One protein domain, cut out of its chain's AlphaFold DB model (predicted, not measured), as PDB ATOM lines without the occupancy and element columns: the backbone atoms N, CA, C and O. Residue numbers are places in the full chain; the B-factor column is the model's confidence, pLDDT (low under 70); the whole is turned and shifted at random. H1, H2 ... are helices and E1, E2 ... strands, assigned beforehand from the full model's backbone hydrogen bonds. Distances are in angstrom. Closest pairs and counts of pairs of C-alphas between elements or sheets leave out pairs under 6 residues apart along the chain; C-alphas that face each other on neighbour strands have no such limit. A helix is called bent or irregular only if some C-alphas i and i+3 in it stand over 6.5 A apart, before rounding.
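Overview. This is residues 5 to 160 of the 210 residues of an uncharacterized protein of Lachnospiraceae bacterium KH1T2 (UniProt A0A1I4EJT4). What is the overall picture? A small sheet of three strands has helices over one face: H3 packs on it beside the long helix H7, which runs through the middle of the domain. H4 and H5 pack on H7, H6 meets the first residues of H7 with its own first residue Leu 111 and runs outward from there, and residues 118 to 129 make a loop that reaches the far end of the longest axis and folds back to H7. What are the parts? The 156 printed residues hold seven named helices and three named strands in the order E1 E2 H1 H2 E3 H3 H4 H5 H6 H7, a mixed class, with an antiparallel sheet E1 - E2 - E3. The whole is compact, with a radius of gyration of the C-alphas of 15.7 A and spans of 50 by 37 by 27 A.

Arrangement. How is the sheet paired? E1, residues 5 to 12, and E2, residues 15 to 22, form an antiparallel hairpin, with N 7 and O 19 within hydrogen-bond range at 2.8 A. E3, residues 50 to 56, is antiparallel to E2, with N 18 and O 53 at 2.8 A. Which helices are on it? H3, residues 61 to 76, and H7, residues 130 to 146, make two layers with the sheet, helices on one face of it; H3 has a height over the sheet of 9.9 A. The closest C-alphas of E3 and H7 are those of Tyr 53 and Phe 137, 6.7 A apart. H7 touches H3 with residues 130 to 137 alone, Leu 68 and Ile 130 having the closest C-alphas at 6.0 A, at a steep tilt of 58 degrees, the same way. What else touches the hub H7? H5, residues 98 to 107, touches it at a steep tilt of 38 degrees, opposite ways, the closest C-alphas being those of His 102 and Ala 135, 5.1 A apart. With residues 138 to 142 alone it touches H4, residues 81 to 89, the closest C-alphas being those of Ile 89 and Gly 142 at 5.6 A. H6, residues 111 to 117, forms a helical hairpin with H7 and touches its residues 130 to 131 alone, the C-alphas of Leu 111 and Glu 131 being closest at 5.0 A. What of the remaining helices and the backbones? H1, residues 24 to 33, and H7 touch only at their ends, and only just, with 3 pairs of C-alphas within 8 A, the closest those of Val 30 and Leu 145 at 6.1 A; H2, residues 38 to 41, is apart from H3. Every O i to N i+4 pair is within hydrogen-bond range in H1, H5 and H6; H3 has 10 of 12, H4 4 of 5 and H7 11 of 13, and H2 is too short for such a pair.

Along the chain. Where do the first and last elements lie? E1 begins at C-alpha 5 (21.978, -38.874, 60.914), and H7 ends at C-alpha 146 (27.636, -44.410, 39.642). How long are the longer elements? From first to last C-alpha, H7 spans 24.2 A, E2 21.2 A, E1 20.9 A, H3 20.7 A and E3 19.1 A. H3 is irregular, with C-alphas 63 and 66 7.4 A apart, and has a kink of 28 degrees near residue 68.

Size, cuts and confidence. How far does it reach? The two C-alphas farthest apart, those of Lys 32 and Glu 122, are 50.6 A apart. Is it complete and confident? The printed part has no cut; the link from H6 to H7 is long, with 12 residues, and residues 147 to 160 hold no named element. The mean pLDDT of the printed part is 82.2, and residues 57 to 61, 113 to 128 and 148 to 160 are under 70.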
ATOM      1  N   LYS A   5      21.984 -39.752  59.738       97.56
ATOM      2  CA  LYS A   5      21.978 -38.874  60.914       97.56
ATOM      3  C   LYS A   5      23.055 -37.807  60.802       97.56
ATOM      4  O   LYS A   5      24.220 -38.133  60.602       97.56
ATOM      5  N   PHE A   6      22.720 -36.546  60.994       97.44
ATOM      6  CA  PHE A   6      23.693 -35.468  61.065       97.44
ATOM      7  C   PHE A   6      24.593 -35.592  62.298       97.44
ATOM      8  O   PHE A   6      24.131 -35.870  63.407       97.44
ATOM      9  N   VAL A   7      25.894 -35.374  62.099       97.06
ATOM     10  CA  VAL A   7      26.917 -35.487  63.147       97.06
ATOM     11  C   VAL A   7      27.514 -34.127  63.476       97.06
ATOM     12  O   VAL A   7      27.564 -33.742  64.644       97.06
ATOM     13  N   ARG A   8      28.032 -33.428  62.461       95.00
ATOM     14  CA  ARG A   8      28.754 -32.160  62.623       95.00
ATOM     15  C   ARG A   8      28.927 -31.440  61.294       95.00
ATOM     16  O   ARG A   8      28.877 -32.059  60.234       95.00
ATOM     17  N   SER A   9      29.237 -30.154  61.374       92.50
ATOM     18  CA  SER A   9      29.736 -29.349  60.263       92.50
ATOM     19  C   SER A   9      31.150 -28.856  60.557       92.50
ATOM     20  O   SER A   9      31.474 -28.560  61.708       92.50
ATOM     21  N   ILE A  10      31.996 -28.780  59.533       91.56
ATOM     22  CA  ILE A  10      33.359 -28.248  59.632       91.56
ATOM     23  C   ILE A  10      33.572 -27.254  58.495       91.56
ATOM     24  O   ILE A  10      33.393 -27.603  57.330       91.56
ATOM     25  N   GLU A  11      33.995 -26.038  58.834       88.69
ATOM     26  CA  GLU A  11      34.428 -25.057  57.841       88.69
ATOM     27  C   GLU A  11      35.810 -25.428  57.292       88.69
ATOM     28  O   GLU A  11      36.746 -25.694  58.051       88.69
ATOM     29  N   ASN A  12      35.945 -25.414  55.968       83.31
ATOM     30  CA  ASN A  12      37.191 -25.685  55.264       83.31
ATOM     31  C   ASN A  12      37.419 -24.640  54.162       83.31
ATOM     32  O   ASN A  12      37.073 -24.833  52.998       83.31
ATOM     33  N   GLY A  13      37.993 -23.495  54.538       84.06
ATOM     34  CA  GLY A  13      38.191 -22.376  53.616       84.06
ATOM     35  C   GLY A  13      36.854 -21.809  53.129       84.06
ATOM     36  O   GLY A  13      36.070 -21.307  53.930       84.06
ATOM     37  N   ASN A  14      36.604 -21.905  51.822       82.50
ATOM     38  CA  ASN A  14      35.360 -21.450  51.189       82.50
ATOM     39  C   ASN A  14      34.309 -22.567  51.073       82.50
ATOM     40  O   ASN A  14      33.335 -22.420  50.339       82.50
ATOM     41  N   GLU A  15      34.501 -23.690  51.759       86.19
ATOM     42  CA  GLU A  15      33.585 -24.828  51.756       86.19
ATOM     43  C   GLU A  15      33.107 -25.135  53.178       86.19
ATOM     44  O   GLU A  15      33.819 -24.914  54.163       86.19
ATOM     45  N   MET A  16      31.891 -25.661  53.281       87.88
ATOM     46  CA  MET A  16      31.359 -26.272  54.485       87.88
ATOM     47  C   MET A  16      31.206 -27.773  54.250       87.88
ATOM     48  O   MET A  16      30.496 -28.210  53.343       87.88
ATOM     49  N   ASN A  17      31.845 -28.556  55.114       91.81
ATOM     50  CA  ASN A  17      31.754 -30.007  55.108       91.81
ATOM     51  C   ASN A  17      30.713 -30.439  56.136       91.81
ATOM     52  O   ASN A  17      30.909 -30.262  57.343       91.81
ATOM     53  N   LEU A  18      29.619 -31.028  55.669       93.25
ATOM     54  CA  LEU A  18      28.570 -31.602  56.496       93.25
ATOM     55  C   LEU A  18      28.764 -33.109  56.616       93.25
ATOM     56  O   LEU A  18      28.751 -33.830  55.623       93.25
ATOM     57  N   TYR A  19      28.920 -33.591  57.843       96.44
ATOM     58  CA  TYR A  19      29.115 -35.007  58.121       96.44
ATOM     59  C   TYR A  19      27.801 -35.641  58.556       96.44
ATOM     60  O   TYR A  19      27.228 -35.272  59.586       96.44
ATOM     61  N   PHE A  20      27.371 -36.640  57.795       97.94
ATOM     62  CA  PHE A  20      26.204 -37.456  58.081       97.94
ATOM     63  C   PHE A  20      26.624 -38.901  58.317       97.94
ATOM     64  O   PHE A  20      27.247 -39.531  57.470       97.94
ATOM     65  N   LYS A  21      26.255 -39.463  59.460       97.94
ATOM     66  CA  LYS A  21      26.382 -40.885  59.719       97.94
ATOM     67  C   LYS A  21      25.318 -41.642  58.938       97.94
ATOM     68  O   LYS A  21      24.131 -41.480  59.202       97.94
ATOM     69  N   ILE A  22      25.747 -42.479  58.005       97.12
ATOM     70  CA  ILE A  22      24.868 -43.365  57.244       97.12
ATOM     71  C   ILE A  22      24.814 -44.746  57.907       97.12
ATOM     72  O   ILE A  22      25.760 -45.166  58.582       97.12
ATOM     73  N   CYS A  23      23.703 -45.463  57.754       95.94
ATOM     74  CA  CYS A  23      23.547 -46.779  58.367       95.94
ATOM     75  C   CYS A  23      24.513 -47.811  57.763       95.94
ATOM     76  O   CYS A  23      24.907 -47.715  56.599       95.94
ATOM     77  N   ASP A  24      24.865 -48.830  58.552       95.62
ATOM     78  CA  ASP A  24      25.879 -49.823  58.171       95.62
ATOM     79  C   ASP A  24      25.567 -50.494  56.830       95.62
ATOM     80  O   ASP A  24      26.447 -50.636  55.988       95.62
ATOM     81  N   LYS A  25      24.296 -50.826  56.580       94.75
ATOM     82  CA  LYS A  25      23.879 -51.459  55.324       94.75
ATOM     83  C   LYS A  25      24.110 -50.569  54.103       94.75
ATOM     84  O   LYS A  25      24.589 -51.071  53.088       94.75
ATOM     85  N   LEU A  26      23.778 -49.277  54.185       94.62
ATOM     86  CA  LEU A  26      24.016 -48.329  53.092       94.62
ATOM     87  C   LEU A  26      25.516 -48.122  52.879       94.62
ATOM     88  O   LEU A  26      25.982 -48.151  51.742       94.62
ATOM     89  N   ALA A  27      26.281 -47.983  53.961       95.69
ATOM     90  CA  ALA A  27      27.727 -47.804  53.882       95.69
ATOM     91  C   ALA A  27      28.428 -49.022  53.259       95.69
ATOM     92  O   ALA A  27      29.270 -48.875  52.370       95.69
ATOM     93  N   ASP A  28      28.049 -50.228  53.680       94.69
ATOM     94  CA  ASP A  28      28.565 -51.480  53.124       94.69
ATOM     95  C   ASP A  28      28.155 -51.655  51.660       94.69
ATOM     96  O   ASP A  28      28.961 -52.094  50.835       94.69
ATOM     97  N   PHE A  29      26.924 -51.265  51.313       92.94
ATOM     98  CA  PHE A  29      26.458 -51.269  49.933       92.94
ATOM     99  C   PHE A  29      27.292 -50.330  49.052       92.94
ATOM    100  O   PHE A  29      27.742 -50.754  47.986       92.94
ATOM    101  N   VAL A  30      27.561 -49.100  49.503       94.12
ATOM    102  CA  VAL A  30      28.422 -48.153  48.777       94.12
ATOM    103  C   VAL A  30      29.824 -48.725  48.602       94.12
ATOM    104  O   VAL A  30      30.292 -48.836  47.472       94.12
ATOM    105  N   ARG A  31      30.470 -49.186  49.679       93.44
ATOM    106  CA  ARG A  31      31.830 -49.757  49.614       93.44
ATOM    107  C   ARG A  31      31.947 -50.949  48.672       93.44
ATOM    108  O   ARG A  31      32.996 -51.147  48.069       93.44
ATOM    109  N   LYS A  32      30.889 -51.753  48.556       93.25
ATOM    110  CA  LYS A  32      30.876 -52.941  47.699       93.25
ATOM    111  C   LYS A  32      30.685 -52.615  46.217       93.25
ATOM    112  O   LYS A  32      31.162 -53.379  45.381       93.25
ATOM    113  N   ASN A  33      29.953 -51.547  45.901       89.56
ATOM    114  CA  ASN A  33      29.501 -51.266  44.534       89.56
ATOM    115  C   ASN A  33      30.119 -50.006  43.919       89.56
ATOM    116  O   ASN A  33      29.943 -49.769  42.729       89.56
ATOM    117  N   THR A  34      30.835 -49.205  44.704       90.06
ATOM    118  CA  THR A  34      31.513 -48.007  44.216       90.06
ATOM    119  C   THR A  34      32.638 -48.333  43.232       90.06
ATOM    120  O   THR A  34      33.320 -49.353  43.348       90.06
ATOM    121  N   CYS A  35      32.874 -47.426  42.283       86.44
ATOM    122  CA  CYS A  35      34.060 -47.453  41.425       86.44
ATOM    123  C   CYS A  35      35.275 -46.750  42.062       86.44
ATOM    124  O   CYS A  35      36.373 -46.808  41.504       86.44
ATOM    125  N   TYR A  36      35.102 -46.085  43.209       84.56
ATOM    126  CA  TYR A  36      36.181 -45.397  43.912       84.56
ATOM    127  C   TYR A  36      37.195 -46.387  44.492       84.56
ATOM    128  O   TYR A  36      36.849 -47.440  45.026       84.56
ATOM    129  N   THR A  37      38.478 -46.020  44.440       87.75
ATOM    130  CA  THR A  37      39.494 -46.701  45.255       87.75
ATOM    131  C   THR A  37      39.207 -46.458  46.735       87.75
ATOM    132  O   THR A  37      38.608 -45.445  47.083       87.75
ATOM    133  N   GLU A  38      39.685 -47.326  47.628       86.94
ATOM    134  CA  GLU A  38      39.503 -47.143  49.079       86.94
ATOM    135  C   GLU A  38      39.968 -45.754  49.549       86.94
ATOM    136  O   GLU A  38      39.270 -45.075  50.301       86.94
ATOM    137  N   ARG A  39      41.112 -45.287  49.030       87.44
ATOM    138  CA  ARG A  39      41.634 -43.948  49.319       87.44
ATOM    139  C   ARG A  39      40.709 -42.844  48.799       87.44
ATOM    140  O   ARG A  39      40.449 -41.904  49.540       87.44
ATOM    141  N   GLY A  40      40.210 -42.957  47.568       87.75
ATOM    142  CA  GLY A  40      39.292 -41.967  46.993       87.75
ATOM    143  C   GLY A  40      37.950 -41.928  47.724       87.75
ATOM    144  O   GLY A  40      37.474 -40.856  48.083       87.75
ATOM    145  N   LEU A  41      37.385 -43.097  48.036       89.75
ATOM    146  CA  LEU A  41      36.141 -43.198  48.793       89.75
ATOM    147  C   LEU A  41      36.293 -42.589  50.187       89.75
ATOM    148  O   LEU A  41      35.379 -41.914  50.636       89.75
ATOM    149  N   SER A  42      37.443 -42.769  50.848       89.94
ATOM    150  CA  SER A  42      37.673 -42.257  52.208       89.94
ATOM    151  C   SER A  42      37.607 -40.730  52.344       89.94
ATOM    152  O   SER A  42      37.478 -40.235  53.461       89.94
ATOM    153  N   LEU A  43      37.670 -39.990  51.229       89.44
ATOM    154  CA  LEU A  43      37.439 -38.543  51.205       89.44
ATOM    155  C   LEU A  43      35.960 -38.190  51.419       89.44
ATOM    156  O   LEU A  43      35.654 -37.133  51.963       89.44
ATOM    157  N   TYR A  44      35.059 -39.089  51.017       92.25
ATOM    158  CA  TYR A  44      33.616 -38.887  51.055       92.25
ATOM    159  C   TYR A  44      32.919 -39.761  52.085       92.25
ATOM    160  O   TYR A  44      31.979 -39.303  52.703       92.25
ATOM    161  N   LEU A  45      33.337 -41.008  52.279       95.38
ATOM    162  CA  LEU A  45      32.746 -41.943  53.228       95.38
ATOM    163  C   LEU A  45      33.855 -42.610  54.036       95.38
ATOM    164  O   LEU A  45      34.581 -43.476  53.539       95.38
ATOM    165  N   ASP A  46      33.972 -42.214  55.298       94.19
ATOM    166  CA  ASP A  46      35.027 -42.713  56.171       94.19
ATOM    167  C   ASP A  46      34.722 -44.121  56.723       94.19
ATOM    168  O   ASP A  46      33.659 -44.707  56.504       94.19
ATOM    169  N   LYS A  47      35.664 -44.697  57.477       94.38
ATOM    170  CA  LYS A  47      35.513 -46.023  58.108       94.38
ATOM    171  C   LYS A  47      34.475 -46.079  59.242       94.38
ATOM    172  O   LYS A  47      34.154 -47.166  59.711       94.38
ATOM    173  N   HIS A  48      34.007 -44.930  59.725       96.31
ATOM    174  CA  HIS A  48      33.001 -44.795  60.779       96.31
ATOM    175  C   HIS A  48      31.584 -44.592  60.222       96.31
ATOM    176  O   HIS A  48      30.651 -44.370  61.004       96.31
ATOM    177  N   ASN A  49      31.433 -44.754  58.901       96.88
ATOM    178  CA  ASN A  49      30.205 -44.542  58.139       96.88
ATOM    179  C   ASN A  49      29.766 -43.073  58.139       96.88
ATOM    180  O   ASN A  49      28.577 -42.788  58.035       96.88
ATOM    181  N   GLU A  50      30.708 -42.137  58.264       97.50
ATOM    182  CA  GLU A  50      30.439 -40.712  58.128       97.50
ATOM    183  C   GLU A  50      30.637 -40.295  56.669       97.50
ATOM    184  O   GLU A  50      31.753 -40.298  56.143       97.50
ATOM    185  N   TYR A  51      29.526 -39.966  56.017       96.94
ATOM    186  CA  TYR A  51      29.474 -39.360  54.700       96.94
ATOM    187  C   TYR A  51      29.703 -37.845  54.800       96.94
ATOM    188  O   TYR A  51      29.004 -37.157  55.540       96.94
ATOM    189  N   CYS A  52      30.682 -37.335  54.060       95.00
ATOM    190  CA  CYS A  52      31.046 -35.933  53.942       95.00
ATOM    191  C   CYS A  52      30.353 -35.328  52.717       95.00
ATOM    192  O   CYS A  52      30.739 -35.587  51.575       95.00
ATOM    193  N   TYR A  53      29.337 -34.513  52.971       92.81
ATOM    194  CA  TYR A  53      28.657 -33.702  51.975       92.81
ATOM    195  C   TYR A  53      29.272 -32.301  51.943       92.81
ATOM    196  O   TYR A  53      29.293 -31.609  52.960       92.81
ATOM    197  N   ILE A  54      29.793 -31.891  50.789       88.50
ATOM    198  CA  ILE A  54      30.581 -30.663  50.648       88.50
ATOM    199  C   ILE A  54      29.761 -29.614  49.901       88.50
ATOM    200  O   ILE A  54      29.258 -29.856  48.801       88.50
ATOM    201  N   ILE A  55      29.644 -28.434  50.505       83.81
ATOM    202  CA  ILE A  55      28.917 -27.287  49.961       83.81
ATOM    203  C   ILE A  55      29.872 -26.095  49.878       83.81
ATOM    204  O   ILE A  55      30.584 -25.810  50.839       83.81
ATOM    205  N   ARG A  56      29.875 -25.347  48.767       77.69
ATOM    206  CA  ARG A  56      30.532 -24.029  48.730       77.69
ATOM    207  C   ARG A  56      29.794 -23.049  49.623       77.69
ATOM    208  O   ARG A  56      28.574 -22.915  49.526       77.69
ATOM    209  N   ARG A  57      30.549 -22.327  50.450       66.75
ATOM    210  CA  ARG A  57      30.035 -21.234  51.273       66.75
ATOM    211  C   ARG A  57      29.449 -20.177  50.336       66.75
ATOM    212  O   ARG A  57      30.176 -19.530  49.589       66.75
ATOM    213  N   SER A  58      28.130 -20.045  50.365       65.38
ATOM    214  CA  SER A  58      27.408 -18.900  49.819       65.38
ATOM    215  C   SER A  58      27.075 -17.935  50.956       65.38
ATOM    216  O   SER A  58      27.076 -18.334  52.125       65.38
ATOM    217  N   ASP A  59      26.750 -16.686  50.619       55.81
ATOM    218  CA  ASP A  59      26.435 -15.627  51.593       55.81
ATOM    219  C   ASP A  59      25.273 -15.981  52.547       55.81
ATOM    220  O   ASP A  59      25.121 -15.341  53.582       55.81
ATOM    221  N   ASN A  60      24.495 -17.032  52.246       64.62
ATOM    222  CA  ASN A  60      23.298 -17.414  52.995       64.62
ATOM    223  C   ASN A  60      23.333 -18.844  53.572       64.62
ATOM    224  O   ASN A  60      22.320 -19.328  54.074       64.62
ATOM    225  N   TYR A  61      24.468 -19.552  53.509       69.38
ATOM    226  CA  TYR A  61      24.541 -20.945  53.976       69.38
ATOM    227  C   TYR A  61      24.170 -21.099  55.466       69.38
ATOM    228  O   TYR A  61      23.458 -22.028  55.844       69.38
ATOM    229  N   GLU A  62      24.627 -20.175  56.313       74.56
ATOM    230  CA  GLU A  62      24.358 -20.212  57.757       74.56
ATOM    231  C   GLU A  62      22.859 -20.106  58.071       74.56
ATOM    232  O   GLU A  62      22.405 -20.685  59.056       74.56
ATOM    233  N   ALA A  63      22.088 -19.432  57.209       73.94
ATOM    234  CA  ALA A  63      20.642 -19.314  57.350       73.94
ATOM    235  C   ALA A  63      19.924 -20.642  57.055       73.94
ATOM    236  O   ALA A  63      19.010 -21.004  57.783       73.94
ATOM    237  N   ILE A  64      20.380 -21.404  56.050       78.44
ATOM    238  CA  ILE A  64      19.710 -22.647  55.614       78.44
ATOM    239  C   ILE A  64      20.238 -23.913  56.267       78.44
ATOM    240  O   ILE A  64      19.632 -24.971  56.120       78.44
ATOM    241  N   GLN A  65      21.392 -23.857  56.937       85.25
ATOM    242  CA  GLN A  65      22.087 -25.062  57.386       85.25
ATOM    243  C   GLN A  65      21.175 -25.982  58.200       85.25
ATOM    244  O   GLN A  65      21.188 -27.199  58.004       85.25
ATOM    245  N   LYS A  66      20.413 -25.407  59.133       88.75
ATOM    246  CA  LYS A  66      19.546 -26.178  60.018       88.75
ATOM    247  C   LYS A  66      18.423 -26.853  59.230       88.75
ATOM    248  O   LYS A  66      18.278 -28.068  59.332       88.75
ATOM    249  N   ASP A  67      17.699 -26.096  58.416       88.19
ATOM    250  CA  ASP A  67      16.536 -26.608  57.684       88.19
ATOM    251  C   ASP A  67      16.944 -27.597  56.591       88.19
ATOM    252  O   ASP A  67      16.277 -28.613  56.384       88.19
ATOM    253  N   LEU A  68      18.103 -27.379  55.963       90.19
ATOM    254  CA  LEU A  68      18.715 -28.331  55.041       90.19
ATOM    255  C   LEU A  68      19.039 -29.656  55.741       90.19
ATOM    256  O   LEU A  68      18.677 -30.724  55.248       90.19
ATOM    257  N   VAL A  69      19.711 -29.600  56.895       93.88
ATOM    258  CA  VAL A  69      20.061 -30.797  57.673       93.88
ATOM    259  C   VAL A  69      18.803 -31.552  58.101       93.88
ATOM    260  O   VAL A  69      18.717 -32.761  57.878       93.88
ATOM    261  N   GLU A  70      17.821 -30.851  58.668       94.19
ATOM    262  CA  GLU A  70      16.568 -31.455  59.124       94.19
ATOM    263  C   GLU A  70      15.777 -32.059  57.955       94.19
ATOM    264  O   GLU A  70      15.229 -33.157  58.081       94.19
ATOM    265  N   THR A  71      15.776 -31.405  56.790       94.38
ATOM    266  CA  THR A  71      15.120 -31.908  55.576       94.38
ATOM    267  C   THR A  71      15.798 -33.164  55.039       94.38
ATOM    268  O   THR A  71      15.111 -34.153  54.763       94.38
ATOM    269  N   ILE A  72      17.133 -33.172  54.952       96.06
ATOM    270  CA  ILE A  72      17.901 -34.352  54.535       96.06
ATOM    271  C   ILE A  72      17.620 -35.522  55.478       96.06
ATOM    272  O   ILE A  72      17.305 -36.614  55.003       96.06
ATOM    273  N   GLU A  73      17.694 -35.318  56.798       96.88
ATOM    274  CA  GLU A  73      17.399 -36.375  57.772       96.88
ATOM    275  C   GLU A  73      15.955 -36.873  57.641       96.88
ATOM    276  O   GLU A  73      15.722 -38.082  57.610       96.88
ATOM    277  N   ARG A  74      14.981 -35.964  57.526       96.06
ATOM    278  CA  ARG A  74      13.560 -36.311  57.397       96.06
ATOM    279  C   ARG A  74      13.301 -37.192  56.177       96.06
ATOM    280  O   ARG A  74      12.671 -38.237  56.318       96.06
ATOM    281  N   ILE A  75      13.784 -36.784  55.003       96.25
ATOM    282  CA  ILE A  75      13.576 -37.521  53.746       96.25
ATOM    283  C   ILE A  75      14.328 -38.852  53.781       96.25
ATOM    284  O   ILE A  75      13.765 -39.906  53.486       96.25
ATOM    285  N   SER A  76      15.587 -38.830  54.218       97.06
ATOM    286  CA  SER A  76      16.431 -40.027  54.264       97.06
ATOM    287  C   SER A  76      15.873 -41.118  55.177       97.06
ATOM    288  O   SER A  76      16.082 -42.304  54.919       97.06
ATOM    289  N   ASN A  77      15.179 -40.731  56.248       96.56
ATOM    290  CA  ASN A  77      14.674 -41.639  57.276       96.56
ATOM    291  C   ASN A  77      13.176 -41.940  57.160       96.56
ATOM    292  O   ASN A  77      12.611 -42.543  58.073       96.56
ATOM    293  N   GLU A  78      12.527 -41.543  56.062       94.06
ATOM    294  CA  GLU A  78      11.098 -41.793  55.849       94.06
ATOM    295  C   GLU A  78      10.766 -43.296  55.933       94.06
ATOM    296  O   GLU A  78       9.738 -43.695  56.488       94.06
ATOM    297  N   LYS A  79      11.658 -44.141  55.397       93.44
ATOM    298  CA  LYS A  79      11.536 -45.606  55.370       93.44
ATOM    299  C   LYS A  79      12.901 -46.270  55.588       93.44
ATOM    300  O   LYS A  79      13.793 -45.692  56.197       93.44
ATOM    301  N   ASP A  80      13.052 -47.520  55.167       92.69
ATOM    302  CA  ASP A  80      14.261 -48.313  55.374       92.69
ATOM    303  C   ASP A  80      15.370 -48.025  54.347       92.69
ATOM    304  O   ASP A  80      15.230 -47.203  53.439       92.69
ATOM    305  N   ASP A  81      16.501 -48.710  54.511       91.31
ATOM    306  CA  ASP A  81      17.674 -48.588  53.647       91.31
ATOM    307  C   ASP A  81      17.384 -48.996  52.193       91.31
ATOM    308  O   ASP A  81      17.925 -48.411  51.250       91.31
ATOM    309  N   ALA A  82      16.484 -49.965  52.003       91.69
ATOM    310  CA  ALA A  82      16.063 -50.401  50.681       91.69
ATOM    311  C   ALA A  82      15.275 -49.301  49.965       91.69
ATOM    312  O   ALA A  82      15.499 -49.090  48.774       91.69
ATOM    313  N   TYR A  83      14.392 -48.589  50.668       93.44
ATOM    314  CA  TYR A  83      13.703 -47.430  50.112       93.44
ATOM    315  C   TYR A  83      14.675 -46.306  49.763       93.44
ATOM    316  O   TYR A  83      14.621 -45.795  48.647       93.44
ATOM    317  N   PHE A  84      15.597 -45.969  50.672       94.38
ATOM    318  CA  PHE A  84      16.599 -44.929  50.427       94.38
ATOM    319  C   PHE A  84      17.302 -45.163  49.085       94.38
ATOM    320  O   PHE A  84      17.335 -44.289  48.219       94.38
ATOM    321  N   TYR A  85      17.789 -46.383  48.859       92.00
ATOM    322  CA  TYR A  85      18.448 -46.711  47.604       92.00
ATOM    323  C   TYR A  85      17.481 -46.765  46.411       92.00
ATOM    324  O   TYR A  85      17.745 -46.136  45.385       92.00
ATOM    325  N   ASN A  86      16.374 -47.507  46.518       91.44
ATOM    326  CA  ASN A  86      15.488 -47.804  45.383       91.44
ATOM    327  C   ASN A  86      14.559 -46.660  44.976       91.44
ATOM    328  O   ASN A  86      13.913 -46.764  43.936       91.44
ATOM    329  N   HIS A  87      14.447 -45.620  45.797       93.62
ATOM    330  CA  HIS A  87      13.538 -44.511  45.545       93.62
ATOM    331  C   HIS A  87      14.253 -43.156  45.516       93.62
ATOM    332  O   HIS A  87      14.044 -42.404  44.566       93.62
ATOM    333  N   LEU A  88      15.123 -42.860  46.494       94.31
ATOM    334  CA  LEU A  88      15.807 -41.558  46.556       94.31
ATOM    335  C   LEU A  88      16.989 -41.482  45.585       94.31
ATOM    336  O   LEU A  88      17.178 -40.472  44.913       94.31
ATOM    337  N   ILE A  89      17.781 -42.555  45.504       93.19
ATOM    338  CA  ILE A  89      19.006 -42.596  44.685       93.19
ATOM    339  C   ILE A  89      18.755 -43.207  43.302       93.19
ATOM    340  O   ILE A  89      19.350 -42.804  42.302       93.19
ATOM    341  N   THR A  90      17.871 -44.198  43.231       90.75
ATOM    342  CA  THR A  90      17.519 -44.908  41.998       90.75
ATOM    343  C   THR A  90      16.007 -44.943  41.815       90.75
ATOM    344  O   THR A  90      15.249 -44.583  42.714       90.75
ATOM    345  N   ASP A  91      15.561 -45.350  40.635       90.00
ATOM    346  CA  ASP A  91      14.210 -45.837  40.400       90.00
ATOM    347  C   ASP A  91      14.279 -47.362  40.297       90.00
ATOM    348  O   ASP A  91      14.618 -47.921  39.254       90.00
ATOM    349  N   ASN A  92      14.045 -48.042  41.420       88.25
ATOM    350  CA  ASN A  92      14.069 -49.501  41.527       88.25
ATOM    351  C   ASN A  92      15.369 -50.138  40.991       88.25
ATOM    352  O   ASN A  92      15.344 -51.137  40.269       88.25
ATOM    353  N   GLY A  93      16.515 -49.543  41.339       83.50
ATOM    354  CA  GLY A  93      17.844 -49.999  40.929       83.50
ATOM    355  C   GLY A  93      18.360 -49.387  39.624       83.50
ATOM    356  O   GLY A  93      19.543 -49.545  39.321       83.50
ATOM    357  N   TYR A  94      17.532 -48.652  38.874       87.06
ATOM    358  CA  TYR A  94      17.991 -47.859  37.731       87.06
ATOM    359  C   TYR A  94      18.459 -46.473  38.200       87.06
ATOM    360  O   TYR A  94      17.693 -45.785  38.874       87.06
ATOM    361  N   PRO A  95      19.693 -46.034  37.886       89.12
ATOM    362  CA  PRO A  95      20.194 -44.733  38.328       89.12
ATOM    363  C   PRO A  95      19.263 -43.593  37.907       89.12
ATOM    364  O   PRO A  95      18.918 -43.495  36.729       89.12
ATOM    365  N   ARG A  96      18.888 -42.727  38.855       90.81
ATOM    366  CA  ARG A  96      18.179 -41.484  38.535       90.81
ATOM    367  C   ARG A  96      19.174 -40.451  38.026       90.81
ATOM    368  O   ARG A  96      20.257 -40.278  38.583       90.81
ATOM    369  N   SER A  97      18.783 -39.727  36.988       90.19
ATOM    370  CA  SER A  97      19.484 -38.521  36.565       90.19
ATOM    371  C   SER A  97      19.312 -37.400  37.602       90.19
ATOM    372  O   SER A  97      18.306 -37.367  38.319       90.19
ATOM    373  N   PRO A  98      20.226 -36.413  37.642       89.94
ATOM    374  CA  PRO A  98      20.084 -35.244  38.510       89.94
ATOM    375  C   PRO A  98      18.727 -34.542  38.387       89.94
ATOM    376  O   PRO A  98      18.138 -34.137  39.385       89.94
ATOM    377  N   ARG A  99      18.182 -34.466  37.167       89.62
ATOM    378  CA  ARG A  99      16.860 -33.886  36.903       89.62
ATOM    379  C   ARG A  99      15.730 -34.667  37.575       89.62
ATOM    380  O   ARG A  99      14.776 -34.058  38.046       89.62
ATOM    381  N   GLU A 100      15.807 -35.993  37.595       92.62
ATOM    382  CA  GLU A 100      14.782 -36.838  38.218       92.62
ATOM    383  C   GLU A 100      14.834 -36.758  39.741       92.62
ATOM    384  O   GLU A 100      13.782 -36.732  40.374       92.62
ATOM    385  N   ILE A 101      16.034 -36.669  40.324       92.31
ATOM    386  CA  ILE A 101      16.197 -36.439  41.767       92.31
ATOM    387  C   ILE A 101      15.659 -35.055  42.143       92.31
ATOM    388  O   ILE A 101      14.924 -34.918  43.116       92.31
ATOM    389  N   HIS A 102      15.958 -34.032  41.346       90.88
ATOM    390  CA  HIS A 102      15.422 -32.692  41.563       90.88
ATOM    391  C   HIS A 102      13.890 -32.657  41.466       90.88
ATOM    392  O   HIS A 102      13.222 -32.109  42.335       90.88
ATOM    393  N   ALA A 103      13.311 -33.289  40.439       90.50
ATOM    394  CA  ALA A 103      11.860 -33.396  40.307       90.50
ATOM    395  C   ALA A 103      11.229 -34.111  41.512       90.50
ATOM    396  O   ALA A 103      10.194 -33.667  41.995       90.50
ATOM    397  N   LEU A 104      11.876 -35.160  42.031       93.56
ATOM    398  CA  LEU A 104      11.438 -35.870  43.233       93.56
ATOM    399  C   LEU A 104      11.360 -34.935  44.452       93.56
ATOM    400  O   LEU A 104      10.328 -34.887  45.123       93.56
ATOM    401  N   MET A 105      12.420 -34.153  44.696       93.19
ATOM    402  CA  MET A 105      12.458 -33.164  45.782       93.19
ATOM    403  C   MET A 105      11.352 -32.115  45.645       93.19
ATOM    404  O   MET A 105      10.677 -31.782  46.620       93.19
ATOM    405  N   ARG A 106      11.116 -31.657  44.413       88.19
ATOM    406  CA  ARG A 106      10.079 -30.678  44.106       88.19
ATOM    407  C   ARG A 106       8.672 -31.204  44.348       88.19
ATOM    408  O   ARG A 106       7.882 -30.567  45.033       88.19
ATOM    409  N   THR A 107       8.335 -32.336  43.730       88.00
ATOM    410  CA  THR A 107       6.939 -32.767  43.589       88.00
ATOM    411  C   THR A 107       6.498 -33.714  44.687       88.00
ATOM    412  O   THR A 107       5.389 -33.583  45.188       88.00
ATOM    413  N   GLU A 108       7.330 -34.694  45.040       90.81
ATOM    414  CA  GLU A 108       6.951 -35.717  46.022       90.81
ATOM    415  C   GLU A 108       7.213 -35.232  47.444       90.81
ATOM    416  O   GLU A 108       6.392 -35.436  48.337       90.81
ATOM    417  N   TYR A 109       8.326 -34.520  47.632       89.31
ATOM    418  CA  TYR A 109       8.703 -33.963  48.927       89.31
ATOM    419  C   TYR A 109       8.243 -32.520  49.153       89.31
ATOM    420  O   TYR A 109       8.417 -32.022  50.267       89.31
ATOM    421  N   GLY A 110       7.619 -31.895  48.146       84.62
ATOM    422  CA  GLY A 110       6.958 -30.591  48.254       84.62
ATOM    423  C   GLY A 110       7.894 -29.452  48.652       84.62
ATOM    424  O   GLY A 110       7.456 -28.518  49.315       84.62
ATOM    425  N   LEU A 111       9.188 -29.545  48.322       82.94
ATOM    426  CA  LEU A 111      10.163 -28.556  48.788       82.94
ATOM    427  C   LEU A 111      10.025 -27.199  48.081       82.94
ATOM    428  O   LEU A 111      10.366 -26.194  48.688       82.94
ATOM    429  N   ALA A 112       9.430 -27.152  46.884       72.25
ATOM    430  CA  ALA A 112       9.139 -25.888  46.197       72.25
ATOM    431  C   ALA A 112       8.218 -24.962  47.006       72.25
ATOM    432  O   ALA A 112       8.378 -23.749  46.962       72.25
ATOM    433  N   ASP A 113       7.273 -25.525  47.767       60.94
ATOM    434  CA  ASP A 113       6.309 -24.734  48.540       60.94
ATOM    435  C   ASP A 113       6.948 -24.120  49.802       60.94
ATOM    436  O   ASP A 113       6.446 -23.134  50.340       60.94
ATOM    437  N   ILE A 114       8.055 -24.700  50.288       60.50
ATOM    438  CA  ILE A 114       8.817 -24.178  51.434       60.50
ATOM    439  C   ILE A 114       9.570 -22.914  51.017       60.50
ATOM    440  O   ILE A 114       9.547 -21.924  51.745       60.50
ATOM    441  N   ASP A 115      10.151 -22.927  49.817       56.88
ATOM    442  CA  ASP A 115      10.885 -21.791  49.262       56.88
ATOM    443  C   ASP A 115       9.941 -20.609  48.913       56.88
ATOM    444  O   ASP A 115      10.366 -19.455  48.882       56.88
ATOM    445  N   GLU A 116       8.639 -20.859  48.700       52.09
ATOM    446  CA  GLU A 116       7.624 -19.824  48.426       52.09
ATOM    447  C   GLU A 116       6.996 -19.204  49.694       52.09
ATOM    448  O   GLU A 116       6.524 -18.069  49.649       52.09
ATOM    449  N   ALA A 117       6.991 -19.909  50.832       50.91
ATOM    450  CA  ALA A 117       6.319 -19.466  52.060       50.91
ATOM    451  C   ALA A 117       7.140 -18.489  52.927       50.91
ATOM    452  O   ALA A 117       6.567 -17.797  53.768       50.91
ATOM    453  N   GLU A 118       8.460 -18.407  52.734       50.56
ATOM    454  CA  GLU A 118       9.327 -17.438  53.434       50.56
ATOM    455  C   GLU A 118       9.418 -16.074  52.722       50.56
ATOM    456  O   GLU A 118      10.014 -15.134  53.249       50.56
ATOM    457  N   ASN A 119       8.758 -15.937  51.567       47.47
ATOM    458  CA  ASN A 119       8.651 -14.708  50.777       47.47
ATOM    459  C   ASN A 119       7.511 -13.778  51.261       47.47
ATOM    460  O   ASN A 119       6.834 -13.139  50.453       47.47
ATOM    461  N   ASP A 120       7.288 -13.680  52.577       46.09
ATOM    462  CA  ASP A 120       6.467 -12.607  53.158       46.09
ATOM    463  C   ASP A 120       7.257 -11.277  53.106       46.09
ATOM    464  O   ASP A 120       8.424 -11.199  53.493       46.09
ATOM    465  N   GLU A 121       6.598 -10.230  52.598       49.19
ATOM    466  CA  GLU A 121       7.115  -9.007  51.942       49.19
ATOM    467  C   GLU A 121       8.060  -8.056  52.736       49.19
ATOM    468  O   GLU A 121       8.214  -6.895  52.354       49.19
ATOM    469  N   GLU A 122       8.727  -8.483  53.814       46.09
ATOM    470  CA  GLU A 122       9.587  -7.603  54.638       46.09
ATOM    471  C   GLU A 122      11.029  -8.086  54.878       46.09
ATOM    472  O   GLU A 122      11.768  -7.426  55.616       46.09
ATOM    473  N   SER A 123      11.495  -9.171  54.249       46.22
ATOM    474  CA  SER A 123      12.904  -9.578  54.371       46.22
ATOM    475  C   SER A 123      13.631  -9.589  53.026       46.22
ATOM    476  O   SER A 123      13.221 -10.264  52.092       46.22
ATOM    477  N   ASP A 124      14.764  -8.884  52.946       43.97
ATOM    478  CA  ASP A 124      15.759  -8.957  51.859       43.97
ATOM    479  C   ASP A 124      16.443 -10.353  51.769       43.97
ATOM    480  O   ASP A 124      17.582 -10.485  51.304       43.97
ATOM    481  N   ASN A 125      15.790 -11.423  52.239       44.41
ATOM    482  CA  ASN A 125      16.304 -12.780  52.144       44.41
ATOM    483  C   ASN A 125      16.078 -13.299  50.726       44.41
ATOM    484  O   ASN A 125      15.033 -13.838  50.387       44.41
ATOM    485  N   LYS A 126      17.114 -13.139  49.898       50.81
ATOM    486  CA  LYS A 126      17.306 -13.870  48.639       50.81
ATOM    487  C   LYS A 126      16.836 -15.325  48.786       50.81
ATOM    488  O   LYS A 126      17.465 -16.052  49.556       50.81
ATOM    489  N   ASP A 127      15.837 -15.715  47.992       53.44
ATOM    490  CA  ASP A 127      15.318 -17.075  47.772       53.44
ATOM    491  C   ASP A 127      16.306 -18.179  48.193       53.44
ATOM    492  O   ASP A 127      17.203 -18.578  47.428       53.44
ATOM    493  N   LEU A 128      16.154 -18.641  49.430       59.94
ATOM    494  CA  LEU A 128      16.885 -19.761  50.001       59.94
ATOM    495  C   LEU A 128      16.311 -21.034  49.399       59.94
ATOM    496  O   LEU A 128      15.127 -21.276  49.523       59.94
ATOM    497  N   ASP A 129      17.136 -21.803  48.696       77.19
ATOM    498  CA  ASP A 129      16.633 -22.870  47.834       77.19
ATOM    499  C   ASP A 129      16.876 -24.253  48.455       77.19
ATOM    500  O   ASP A 129      17.863 -24.943  48.150       77.19
ATOM    501  N   ILE A 130      16.034 -24.612  49.432       84.88
ATOM    502  CA  ILE A 130      16.153 -25.876  50.173       84.88
ATOM    503  C   ILE A 130      15.914 -27.057  49.225       84.88
ATOM    504  O   ILE A 130      16.581 -28.093  49.374       84.88
ATOM    505  N   GLU A 131      15.031 -26.896  48.229       87.94
ATOM    506  CA  GLU A 131      14.796 -27.870  47.156       87.94
ATOM    507  C   GLU A 131      16.119 -28.264  46.484       87.94
ATOM    508  O   GLU A 131      16.497 -29.446  46.474       87.94
ATOM    509  N   TRP A 132      16.856 -27.273  45.976       86.19
ATOM    510  CA  TRP A 132      18.093 -27.507  45.232       86.19
ATOM    511  C   TRP A 132      19.196 -28.136  46.090       86.19
ATOM    512  O   TRP A 132      19.846 -29.096  45.658       86.19
ATOM    513  N   TRP A 133      19.412 -27.641  47.312       88.12
ATOM    514  CA  TRP A 133      20.466 -28.169  48.189       88.12
ATOM    515  C   TRP A 133      20.187 -29.591  48.663       88.12
ATOM    516  O   TRP A 133      21.118 -30.396  48.795       88.12
ATOM    517  N   THR A 134      18.914 -29.909  48.883       92.06
ATOM    518  CA  THR A 134      18.486 -31.258  49.246       92.06
ATOM    519  C   THR A 134      18.650 -32.209  48.062       92.06
ATOM    520  O   THR A 134      19.207 -33.296  48.222       92.06
ATOM    521  N   ALA A 135      18.255 -31.797  46.852       92.44
ATOM    522  CA  ALA A 135      18.468 -32.598  45.644       92.44
ATOM    523  C   ALA A 135      19.960 -32.881  45.423       92.44
ATOM    524  O   ALA A 135      20.351 -34.017  45.146       92.44
ATOM    525  N   HIS A 136      20.803 -31.862  45.605       91.31
ATOM    526  CA  HIS A 136      22.244 -31.982  45.442       91.31
ATOM    527  C   HIS A 136      22.867 -32.994  46.416       91.31
ATOM    528  O   HIS A 136      23.720 -33.774  45.997       91.31
ATOM    529  N   PHE A 137      22.402 -33.068  47.669       94.38
ATOM    530  CA  PHE A 137      22.839 -34.108  48.608       94.38
ATOM    531  C   PHE A 137      22.620 -35.521  48.044       94.38
ATOM    532  O   PHE A 137      23.550 -36.331  48.016       94.38
ATOM    533  N   PHE A 138      21.416 -35.819  47.548       95.50
ATOM    534  CA  PHE A 138      21.094 -37.146  47.010       95.50
ATOM    535  C   PHE A 138      21.828 -37.444  45.698       95.50
ATOM    536  O   PHE A 138      22.258 -38.577  45.484       95.50
ATOM    537  N   ILE A 139      22.037 -36.429  44.853       92.81
ATOM    538  CA  ILE A 139      22.864 -36.545  43.645       92.81
ATOM    539  C   ILE A 139      24.303 -36.912  44.022       92.81
ATOM    540  O   ILE A 139      24.837 -37.898  43.518       92.81
ATOM    541  N   GLN A 140      24.915 -36.173  44.953       92.00
ATOM    542  CA  GLN A 140      26.288 -36.424  45.398       92.00
ATOM    543  C   GLN A 140      26.446 -37.793  46.054       92.00
ATOM    544  O   GLN A 140      27.436 -38.490  45.823       92.00
ATOM    545  N   PHE A 141      25.455 -38.219  46.838       94.12
ATOM    546  CA  PHE A 141      25.452 -39.566  47.392       94.12
ATOM    547  C   PHE A 141      25.371 -40.624  46.280       94.12
ATOM    548  O   PHE A 141      26.110 -41.608  46.303       94.12
ATOM    549  N   GLY A 142      24.514 -40.411  45.275       91.81
ATOM    550  CA  GLY A 142      24.403 -41.277  44.100       91.81
ATOM    551  C   GLY A 142      25.703 -41.376  43.298       91.81
ATOM    552  O   GLY A 142      26.067 -42.466  42.848       91.81
ATOM    553  N   ASN A 143      26.462 -40.285  43.197       90.25
ATOM    554  CA  ASN A 143      27.757 -40.269  42.513       90.25
ATOM    555  C   ASN A 143      28.778 -41.211  43.167       90.25
ATOM    556  O   ASN A 143      29.608 -41.783  42.463       90.25
ATOM    557  N   LEU A 144      28.683 -41.486  44.476       90.19
ATOM    558  CA  LEU A 144      29.532 -42.506  45.110       90.19
ATOM    559  C   LEU A 144      29.351 -43.898  44.492       90.19
ATOM    560  O   LEU A 144      30.258 -44.726  44.572       90.19
ATOM    561  N   LEU A 145      28.189 -44.176  43.902       88.38
ATOM    562  CA  LEU A 145      27.859 -45.468  43.302       88.38
ATOM    563  C   LEU A 145      28.093 -45.489  41.793       88.38
ATOM    564  O   LEU A 145      28.535 -46.510  41.266       88.38
ATOM    565  N   PHE A 146      27.777 -44.393  41.100       85.38
ATOM    566  CA  PHE A 146      27.636 -44.410  39.642       85.38
ATOM    567  C   PHE A 146      28.684 -43.608  38.879       85.38
ATOM    568  O   PHE A 146      28.854 -43.863  37.682       85.38
ATOM    569  N   ASP A 147      29.402 -42.685  39.523       80.44
ATOM    570  CA  ASP A 147      30.422 -41.933  38.802       80.44
ATOM    571  C   ASP A 147      31.614 -42.816  38.446       80.44
ATOM    572  O   ASP A 147      32.151 -43.585  39.253       80.44
ATOM    573  N   LYS A 148      32.058 -42.668  37.197       58.78
ATOM    574  CA  LYS A 148      33.335 -43.216  36.761       58.78
ATOM    575  C   LYS A 148      34.419 -42.310  37.314       58.78
ATOM    576  O   LYS A 148      34.468 -41.134  36.977       58.78
ATOM    577  N   VAL A 149      35.289 -42.872  38.146       55.06
ATOM    578  CA  VAL A 149      36.472 -42.167  38.643       55.06
ATOM    579  C   VAL A 149      37.310 -41.768  37.436       55.06
ATOM    580  O   VAL A 149      37.887 -42.635  36.773       55.06
ATOM    581  N   ASP A 150      37.359 -40.475  37.133       45.00
ATOM    582  CA  ASP A 150      38.283 -39.963  36.134       45.00
ATOM    583  C   ASP A 150      39.685 -40.143  36.719       45.00
ATOM    584  O   ASP A 150      40.054 -39.542  37.731       45.00
ATOM    585  N   VAL A 151      40.439 -41.085  36.150       38.62
ATOM    586  CA  VAL A 151      41.764 -41.490  36.625       38.62
ATOM    587  C   VAL A 151      42.746 -40.359  36.306       38.62
ATOM    588  O   VAL A 151      43.522 -40.451  35.361       38.62
ATOM    589  N   GLY A 152      42.672 -39.242  37.031       37.50
ATOM    590  CA  GLY A 152      43.468 -38.065  36.688       37.50
ATOM    591  C   GLY A 152      43.325 -36.831  37.567       37.50
ATOM    592  O   GLY A 152      44.220 -35.992  37.522       37.50
ATOM    593  N   ASN A 153      42.285 -36.696  38.389       37.97
ATOM    594  CA  ASN A 153      42.207 -35.571  39.318       37.97
ATOM    595  C   ASN A 153      41.351 -35.963  40.522       37.97
ATOM    596  O   ASN A 153      40.228 -36.426  40.340       37.97
ATOM    597  N   ASP A 154      41.869 -35.762  41.736       39.19
ATOM    598  CA  ASP A 154      41.106 -35.808  42.992       39.19
ATOM    599  C   ASP A 154      40.112 -34.625  43.008       39.19
ATOM    600  O   ASP A 154      40.232 -33.686  43.797       39.19
ATOM    601  N   MET A 155      39.172 -34.602  42.060       42.53
ATOM    602  CA  MET A 155      38.136 -33.584  41.986       42.53
ATOM    603  C   MET A 155      37.102 -33.900  43.055       42.53
ATOM    604  O   MET A 155      36.329 -34.852  42.957       42.53
ATOM    605  N   ILE A 156      37.152 -33.091  44.106       51.66
ATOM    606  CA  ILE A 156      36.081 -32.950  45.075       51.66
ATOM    607  C   ILE A 156      34.857 -32.455  44.306       51.66
ATOM    608  O   ILE A 156      34.910 -31.414  43.648       51.66
ATOM    609  N   HIS A 157      33.777 -33.233  44.330       51.34
ATOM    610  CA  HIS A 157      32.518 -32.846  43.705       51.34
ATOM    611  C   HIS A 157      31.877 -31.709  44.505       51.34
ATOM    612  O   HIS A 157      31.169 -31.933  45.485       51.34
ATOM    613  N   THR A 158      32.170 -30.476  44.106       52.00
ATOM    614  CA  THR A 158      31.684 -29.277  44.787       52.00
ATOM    615  C   THR A 158      30.459 -28.699  44.073       52.00
ATOM    616  O   THR A 158      30.510 -28.432  42.871       52.00
ATOM    617  N   ALA A 159      29.373 -28.444  44.809       50.22
ATOM    618  CA  ALA A 159      28.217 -27.709  44.288       50.22
ATOM    619  C   ALA A 159      28.601 -26.262  43.942       50.22
ATOM    620  O   ALA A 159      29.219 -25.584  44.767       50.22
ATOM    621  N   ALA A 160      28.177 -25.765  42.779       51.09
ATOM    622  CA  ALA A 160      28.129 -24.327  42.528       51.09
ATOM    623  C   ALA A 160      26.931 -23.731  43.283       51.09
ATOM    624  O   ALA A 160      25.822 -24.259  43.228       51.09
TER     625      ALA A 160